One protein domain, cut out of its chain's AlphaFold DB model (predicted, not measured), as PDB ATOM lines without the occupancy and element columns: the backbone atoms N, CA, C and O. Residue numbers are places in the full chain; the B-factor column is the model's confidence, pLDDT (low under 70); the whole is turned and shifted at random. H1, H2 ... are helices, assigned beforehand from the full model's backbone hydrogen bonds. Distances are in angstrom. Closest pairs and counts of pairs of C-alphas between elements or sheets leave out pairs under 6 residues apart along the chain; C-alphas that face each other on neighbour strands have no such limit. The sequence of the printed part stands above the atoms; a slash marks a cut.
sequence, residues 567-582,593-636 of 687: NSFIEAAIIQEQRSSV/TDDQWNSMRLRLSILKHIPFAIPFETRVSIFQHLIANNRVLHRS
ATOM      1  N   ASN A 567     157.708 198.764 145.179       84.56
ATOM      2  CA  ASN A 567     157.751 198.198 146.531       84.56
ATOM      3  C   ASN A 567     156.661 198.767 147.451       84.56
ATOM      4  O   ASN A 567     156.111 198.053 148.283       84.56
ATOM      5  N   SER A 568     156.266 200.026 147.248       85.31
ATOM      6  CA  SER A 568     155.213 200.648 148.053       85.31
ATOM      7  C   SER A 568     153.825 200.039 147.803       85.31
ATOM      8  O   SER A 568     152.965 200.099 148.680       85.31
ATOM      9  N   PHE A 569     153.594 199.413 146.640       86.81
ATOM     10  CA  PHE A 569     152.372 198.640 146.382       86.81
ATOM     11  C   PHE A 569     152.370 197.310 147.144       86.81
ATOM     12  O   PHE A 569     151.323 196.906 147.646       86.81
ATOM     13  N   ILE A 570     153.537 196.666 147.272       85.88
ATOM     14  CA  ILE A 570     153.714 195.439 148.063       85.88
ATOM     15  C   ILE A 570     153.407 195.723 149.535       85.88
ATOM     16  O   ILE A 570     152.575 195.045 150.137       85.88
ATOM     17  N   GLU A 571     154.004 196.774 150.095       85.19
ATOM     18  CA  GLU A 571     153.770 197.186 151.483       85.19
ATOM     19  C   GLU A 571     152.296 197.514 151.753       85.19
ATOM     20  O   GLU A 571     151.727 197.043 152.741       85.19
ATOM     21  N   ALA A 572     151.651 198.275 150.859       85.88
ATOM     22  CA  ALA A 572     150.243 198.637 151.003       85.88
ATOM     23  C   ALA A 572     149.321 197.403 151.025       85.88
ATOM     24  O   ALA A 572     148.415 197.339 151.860       85.88
ATOM     25  N   ALA A 573     149.567 196.417 150.155       85.38
ATOM     26  CA  ALA A 573     148.789 195.177 150.096       85.38
ATOM     27  C   ALA A 573     148.939 194.330 151.372       85.38
ATOM     28  O   ALA A 573     147.942 193.875 151.933       85.38
ATOM     29  N   ILE A 574     150.169 194.172 151.874       82.69
ATOM     30  CA  ILE A 574     150.449 193.415 153.105       82.69
ATOM     31  C   ILE A 574     149.752 194.058 154.309       82.69
ATOM     32  O   ILE A 574     149.127 193.371 155.116       82.69
ATOM     33  N   ILE A 575     149.835 195.384 154.427       80.38
ATOM     34  CA  ILE A 575     149.269 196.122 155.561       80.38
ATOM     35  C   ILE A 575     147.734 196.100 155.543       80.38
ATOM     36  O   ILE A 575     147.118 195.996 156.607       80.38
ATOM     37  N   GLN A 576     147.102 196.164 154.363       81.62
ATOM     38  CA  GLN A 576     145.650 195.997 154.250       81.62
ATOM     39  C   GLN A 576     145.208 194.622 154.764       81.62
ATOM     40  O   GLN A 576     144.275 194.546 155.562       81.62
ATOM     41  N   GLU A 577     145.891 193.554 154.350       77.25
ATOM     42  CA  GLU A 577     145.565 192.181 154.751       77.25
ATOM     43  C   GLU A 577     145.765 191.954 156.258       77.25
ATOM     44  O   GLU A 577     144.933 191.341 156.932       77.25
ATOM     45  N   GLN A 578     146.836 192.515 156.826       72.62
ATOM     46  CA  GLN A 578     147.062 192.500 158.274       72.62
ATOM     47  C   GLN A 578     145.940 193.221 159.035       72.62
ATOM     48  O   GLN A 578     145.496 192.739 160.071       72.62
ATOM     49  N   ARG A 579     145.410 194.340 158.525       68.56
ATOM     50  CA  ARG A 579     144.262 195.017 159.157       68.56
ATOM     51  C   ARG A 579     142.973 194.204 159.085       68.56
ATOM     52  O   ARG A 579     142.249 194.165 160.074       68.56
ATOM     53  N   SER A 580     142.708 193.545 157.960       60.34
ATOM     54  CA  SER A 580     141.537 192.670 157.807       60.34
ATOM     55  C   SER A 580     141.575 191.454 158.744       60.34
ATOM     56  O   SER A 580     140.521 190.962 159.133       60.34
ATOM     57  N   SER A 581     142.768 190.990 159.139       57.59
ATOM     58  CA  SER A 581     142.966 189.824 160.020       57.59
ATOM     59  C   SER A 581     143.068 190.158 161.522       57.59
ATOM     60  O   SER A 581     142.943 189.268 162.364       57.59
ATOM     61  N   VAL A 582     143.242 191.433 161.897       54.16
ATOM     62  CA  VAL A 582     143.388 191.889 163.301       54.16
ATOM     63  C   VAL A 582     142.069 191.912 164.092       54.16
ATOM     64  O   VAL A 582     142.098 192.040 165.313       54.16
ATOM     65  N   THR A 593     149.749 206.720 160.601       71.44
ATOM     66  CA  THR A 593     149.241 208.092 160.480       71.44
ATOM     67  C   THR A 593     148.205 208.175 159.357       71.44
ATOM     68  O   THR A 593     148.264 207.401 158.398       71.44
ATOM     69  N   ASP A 594     147.263 209.112 159.446       68.69
ATOM     70  CA  ASP A 594     146.205 209.252 158.437       68.69
ATOM     71  C   ASP A 594     146.779 209.473 157.025       68.69
ATOM     72  O   ASP A 594     146.306 208.866 156.064       68.69
ATOM     73  N   ASP A 595     147.889 210.209 156.907       68.50
ATOM     74  CA  ASP A 595     148.609 210.414 155.643       68.50
ATOM     75  C   ASP A 595     149.184 209.117 155.058       68.50
ATOM     76  O   ASP A 595     149.071 208.852 153.856       68.50
ATOM     77  N   GLN A 596     149.783 208.271 155.903       72.56
ATOM     78  CA  GLN A 596     150.302 206.970 155.477       72.56
ATOM     79  C   GLN A 596     149.163 206.060 155.017       72.56
ATOM     80  O   GLN A 596     149.282 205.384 153.993       72.56
ATOM     81  N   TRP A 597     148.035 206.070 155.729       73.12
ATOM     82  CA  TRP A 597     146.868 205.279 155.362       73.12
ATOM     83  C   TRP A 597     146.232 205.748 154.053       73.12
ATOM     84  O   TRP A 597     145.904 204.928 153.196       73.12
ATOM     85  N   ASN A 598     146.118 207.058 153.856       72.69
ATOM     86  CA  ASN A 598     145.637 207.659 152.618       72.69
ATOM     87  C   ASN A 598     146.526 207.265 151.433       72.69
ATOM     88  O   ASN A 598     146.030 206.734 150.438       72.69
ATOM     89  N   SER A 599     147.845 207.393 151.583       78.31
ATOM     90  CA  SER A 599     148.836 206.953 150.593       78.31
ATOM     91  C   SER A 599     148.705 205.459 150.239       78.31
ATOM     92  O   SER A 599     148.807 205.076 149.067       78.31
ATOM     93  N   MET A 600     148.417 204.598 151.221       80.56
ATOM     94  CA  MET A 600     148.161 203.169 150.994       80.56
ATOM     95  C   MET A 600     146.846 202.926 150.248       80.56
ATOM     96  O   MET A 600     146.830 202.183 149.268       80.56
ATOM     97  N   ARG A 601     145.747 203.577 150.647       78.44
ATOM     98  CA  ARG A 601     144.427 203.423 150.004       78.44
ATOM     99  C   ARG A 601     144.459 203.733 148.509       78.44
ATOM    100  O   ARG A 601     143.801 203.039 147.738       78.44
ATOM    101  N   LEU A 602     145.241 204.730 148.097       82.12
ATOM    102  CA  LEU A 602     145.434 205.083 146.686       82.12
ATOM    103  C   LEU A 602     146.038 203.920 145.882       82.12
ATOM    104  O   LEU A 602     145.524 203.549 144.827       82.12
ATOM    105  N   ARG A 603     147.083 203.285 146.425       85.94
ATOM    106  CA  ARG A 603     147.752 202.125 145.813       85.94
ATOM    107  C   ARG A 603     146.843 200.910 145.731       85.94
ATOM    108  O   ARG A 603     146.787 200.248 144.700       85.94
ATOM    109  N   LEU A 604     146.087 200.655 146.795       85.50
ATOM    110  CA  LEU A 604     145.106 199.571 146.850       85.50
ATOM    111  C   LEU A 604     143.975 199.789 145.839       85.50
ATOM    112  O   LEU A 604     143.515 198.845 145.200       85.50
ATOM    113  N   SER A 605     143.566 201.042 145.634       84.62
ATOM    114  CA  SER A 605     142.573 201.385 144.620       84.62
ATOM    115  C   SER A 605     143.067 201.089 143.204       84.62
ATOM    116  O   SER A 605     142.299 200.568 142.399       84.62
ATOM    117  N   ILE A 606     144.335 201.370 142.897       88.69
ATOM    118  CA  ILE A 606     144.942 201.014 141.604       88.69
ATOM    119  C   ILE A 606     145.005 199.497 141.442       88.69
ATOM    120  O   ILE A 606     144.553 198.987 140.420       88.69
ATOM    121  N   LEU A 607     145.494 198.773 142.456       88.62
ATOM    122  CA  LEU A 607     145.570 197.308 142.424       88.62
ATOM    123  C   LEU A 607     144.202 196.661 142.189       88.62
ATOM    124  O   LEU A 607     144.110 195.668 141.476       88.62
ATOM    125  N   LYS A 608     143.137 197.238 142.754       87.81
ATOM    126  CA  LYS A 608     141.774 196.729 142.590       87.81
ATOM    127  C   LYS A 608     141.195 196.989 141.195       87.81
ATOM    128  O   LYS A 608     140.502 196.124 140.672       87.81
ATOM    129  N   HIS A 609     141.417 198.173 140.624       88.88
ATOM    130  CA  HIS A 609     140.686 198.612 139.427       88.88
ATOM    131  C   HIS A 609     141.498 198.510 138.130       88.88
ATOM    132  O   HIS A 609     140.917 198.253 137.085       88.88
ATOM    133  N   ILE A 610     142.818 198.690 138.181       91.94
ATOM    134  CA  ILE A 610     143.717 198.631 137.016       91.94
ATOM    135  C   ILE A 610     144.993 197.826 137.339       91.94
ATOM    136  O   ILE A 610     146.105 198.333 137.193       91.94
ATOM    137  N   PRO A 611     144.880 196.554 137.775       90.88
ATOM    138  CA  PRO A 611     146.044 195.740 138.134       90.88
ATOM    139  C   PRO A 611     147.011 195.542 136.965       90.88
ATOM    140  O   PRO A 611     148.215 195.426 137.192       90.88
ATOM    141  N   PHE A 612     146.508 195.522 135.724       90.88
ATOM    142  CA  PHE A 612     147.312 195.362 134.507       90.88
ATOM    143  C   PHE A 612     148.385 196.448 134.341       90.88
ATOM    144  O   PHE A 612     149.424 196.180 133.747       90.88
ATOM    145  N   ALA A 613     148.182 197.614 134.961       89.94
ATOM    146  CA  ALA A 613     149.124 198.723 134.957       89.94
ATOM    147  C   ALA A 613     150.386 198.508 135.810       89.94
ATOM    148  O   ALA A 613     151.364 199.248 135.688       89.94
ATOM    149  N   ILE A 614     150.358 197.507 136.692       90.38
ATOM    150  CA  ILE A 614     151.465 197.134 137.571       90.38
ATOM    151  C   ILE A 614     152.290 196.023 136.906       90.38
ATOM    152  O   ILE A 614     151.697 195.070 136.397       90.38
ATOM    153  N   PRO A 615     153.635 196.073 136.933       91.19
ATOM    154  CA  PRO A 615     154.470 195.011 136.377       91.19
ATOM    155  C   PRO A 615     154.118 193.621 136.926       91.19
ATOM    156  O   PRO A 615     153.812 193.461 138.111       91.19
ATOM    157  N   PHE A 616     154.195 192.601 136.064       89.94
ATOM    158  CA  PHE A 616     153.860 191.218 136.416       89.94
ATOM    159  C   PHE A 616     154.640 190.723 137.642       89.94
ATOM    160  O   PHE A 616     154.024 190.240 138.590       89.94
ATOM    161  N   GLU A 617     155.957 190.947 137.671       90.31
ATOM    162  CA  GLU A 617     156.827 190.556 138.789       90.31
ATOM    163  C   GLU A 617     156.373 191.157 140.124       90.31
ATOM    164  O   GLU A 617     156.345 190.484 141.155       90.31
ATOM    165  N   THR A 618     155.931 192.416 140.115       90.69
ATOM    166  CA  THR A 618     155.398 193.072 141.312       90.69
ATOM    167  C   THR A 618     154.095 192.415 141.762       90.69
ATOM    168  O   THR A 618     153.927 192.164 142.953       90.69
ATOM    169  N   ARG A 619     153.186 192.073 140.839       91.56
ATOM    170  CA  ARG A 619     151.938 191.365 141.180       91.56
ATOM    171  C   ARG A 619     152.196 189.964 141.732       91.56
ATOM    172  O   ARG A 619     151.554 189.576 142.707       91.56
ATOM    173  N   VAL A 620     153.144 189.225 141.151       92.62
ATOM    174  CA  VAL A 620     153.572 187.910 141.656       92.62
ATOM    175  C   VAL A 620     154.149 188.047 143.058       92.62
ATOM    176  O   VAL A 620     153.768 187.291 143.947       92.62
ATOM    177  N   SER A 621     155.001 189.047 143.285       91.25
ATOM    178  CA  SER A 621     155.549 189.322 144.611       91.25
ATOM    179  C   SER A 621     154.444 189.637 145.624       91.25
ATOM    180  O   SER A 621     154.425 189.034 146.696       91.25
ATOM    181  N   ILE A 622     153.473 190.497 145.285       90.12
ATOM    182  CA  ILE A 622     152.297 190.765 146.135       90.12
ATOM    183  C   ILE A 622     151.590 189.453 146.492       90.12
ATOM    184  O   ILE A 622     151.343 189.182 147.665       90.12
ATOM    185  N   PHE A 623     151.306 188.612 145.498       90.94
ATOM    186  CA  PHE A 623     150.619 187.340 145.706       90.94
ATOM    187  C   PHE A 623     151.413 186.371 146.597       90.94
ATOM    188  O   PHE A 623     150.854 185.788 147.525       90.94
ATOM    189  N   GLN A 624     152.726 186.247 146.387       90.25
ATOM    190  CA  GLN A 624     153.610 185.435 147.229       90.25
ATOM    191  C   GLN A 624     153.615 185.913 148.687       90.25
ATOM    192  O   GLN A 624     153.556 185.089 149.601       90.25
ATOM    193  N   HIS A 625     153.633 187.229 148.919       87.06
ATOM    194  CA  HIS A 625     153.552 187.794 150.267       87.06
ATOM    195  C   HIS A 625     152.192 187.528 150.924       87.06
ATOM    196  O   HIS A 625     152.150 187.200 152.110       87.06
ATOM    197  N   LEU A 626     151.090 187.608 150.170       86.06
ATOM    198  CA  LEU A 626     149.757 187.257 150.671       86.06
ATOM    199  C   LEU A 626     149.671 185.771 151.049       86.06
ATOM    200  O   LEU A 626     149.180 185.455 152.131       86.06
ATOM    201  N   ILE A 627     150.222 184.867 150.228       84.38
ATOM    202  CA  ILE A 627     150.325 183.435 150.564       84.38
ATOM    203  C   ILE A 627     151.152 183.239 151.837       84.38
ATOM    204  O   ILE A 627     150.751 182.485 152.721       84.38
ATOM    205  N   ALA A 628     152.307 183.902 151.952       82.94
ATOM    206  CA  ALA A 628     153.166 183.787 153.127       82.94
ATOM    207  C   ALA A 628     152.461 184.282 154.403       82.94
ATOM    208  O   ALA A 628     152.532 183.616 155.435       82.94
ATOM    209  N   ASN A 629     151.739 185.404 154.329       79.56
ATOM    210  CA  ASN A 629     150.963 185.934 155.450       79.56
ATOM    211  C   ASN A 629     149.803 185.000 155.833       79.56
ATOM    212  O   ASN A 629     149.606 184.709 157.012       79.56
ATOM    213  N   ASN A 630     149.087 184.462 154.842       77.50
ATOM    214  CA  ASN A 630     148.022 183.489 155.061       77.50
ATOM    215  C   ASN A 630     148.563 182.213 155.739       77.50
ATOM    216  O   ASN A 630     148.034 181.795 156.769       77.50
ATOM    217  N   ARG A 631     149.701 181.680 155.270       74.62
ATOM    218  CA  ARG A 631     150.397 180.557 155.925       74.62
ATOM    219  C   ARG A 631     150.725 180.850 157.386       74.62
ATOM    220  O   ARG A 631     150.579 179.957 158.205       74.62
ATOM    221  N   VAL A 632     151.151 182.072 157.727       73.62
ATOM    222  CA  VAL A 632     151.451 182.478 159.114       73.62
ATOM    223  C   VAL A 632     150.190 182.545 159.987       73.62
ATOM    224  O   VAL A 632     150.244 182.127 161.142       73.62
ATOM    225  N   LEU A 633     149.060 183.020 159.458       69.12
ATOM    226  CA  LEU A 633     147.779 183.048 160.182       69.12
ATOM    227  C   LEU A 633     147.271 181.631 160.487       69.12
ATOM    228  O   LEU A 633     146.918 181.319 161.628       69.12
ATOM    229  N   HIS A 634     147.321 180.749 159.488       65.38
ATOM    230  CA  HIS A 634     146.941 179.342 159.626       65.38
ATOM    231  C   HIS A 634     148.000 178.496 160.357       65.38
ATOM    232  O   HIS A 634     147.718 177.373 160.759       65.38
ATOM    233  N   ARG A 635     149.184 179.060 160.637       58.41
ATOM    234  CA  ARG A 635     150.262 178.469 161.455       58.41
ATOM    235  C   ARG A 635     149.943 178.369 162.944       58.41
ATOM    236  O   ARG A 635     150.735 177.827 163.709       58.41
ATOM    237  N   SER A 636     148.824 178.927 163.397       51.97
ATOM    238  CA  SER A 636     148.359 178.795 164.784       51.97
ATOM    239  C   SER A 636     148.088 177.333 165.181       51.97
ATOM    240  O   SER A 636     148.174 177.010 166.365       51.97
TER     241      SER A 636
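This is residues 567 to 582 and 593 to 636 of the 687 residues of the protein "HECT-type E3 ubiquitin transferase" of Galerina marginata (strain CBS 339.88) (UniProt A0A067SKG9). Two helices, H1 and H3, lie side by side and run the same way, while H2 crosses the early part of H1 at nearly a right angle. H1 is in the middle, in contact with both of the others, while H2 and H3 stay apart and are joined by a short link, residues 610 to 615. The printed part has 60 residues with three named helices, in the order H1, H2, H3 along the chain, and no named strand; the class is all helix. The whole is compact, with a radius of gyration of the C-alphas of 12.0 A, and the C-alphas span 34 by 29 by 18 A along their three main axes.

H1 holds residues 567 to 582 and is 23.0 A long from first to last C-alpha; C-alpha 567 is at (157.751, 198.198, 146.531). The printed part is then cut, and goes on at Thr 593. H2 holds residues 594 to 609 and is 22.5 A long; C-alpha 594 is at (146.205, 209.252, 158.437). After Ile 610 to Pro 615 comes H3, residues 616 to 634, the longest helix with 19 residues and 27.0 A. It ends with C-alpha 634 at (146.941, 179.342, 159.626), and Arg 635 and Ser 636 follow.

H1 touches H2 with residues 568 to 573 alone, and H2 touches H1 with residues 600 to 607 alone. Their closest C-alphas are those of Ala 572 and Met 600, 5.0 A apart. The lines of H1 and H2 stand at 80 degrees, about perpendicular, and their centres are 10.1 A apart. H1 also touches H3, with 13 pairs of C-alphas within 8 A. The closest C-alphas of these two are those of Ile 570 and Ile 622, 5.3 A apart. H1 and H3 run the same way at a shallow tilt of 25 degrees, with their centres 10.2 A apart. H2 and H3 are apart, and the link of 6 residues between them is short. In H1 and H3 each O i to N i+4 pair of the backbone is within hydrogen-bond range; in H2 11 of 12 are.

The two C-alphas farthest apart are those of Ala 613 and Ser 636, 35.9 A. Residues 583 to 592 are not printed, and across this cut the C-alphas of Val 582 and Thr 593 are 17.5 A apart. The link from H1 to H2 runs across the cut. The mean pLDDT of the printed part is 80.7. It is under 70, low confidence, at residues 579 to 582, 594 to 595 and 633 to 636.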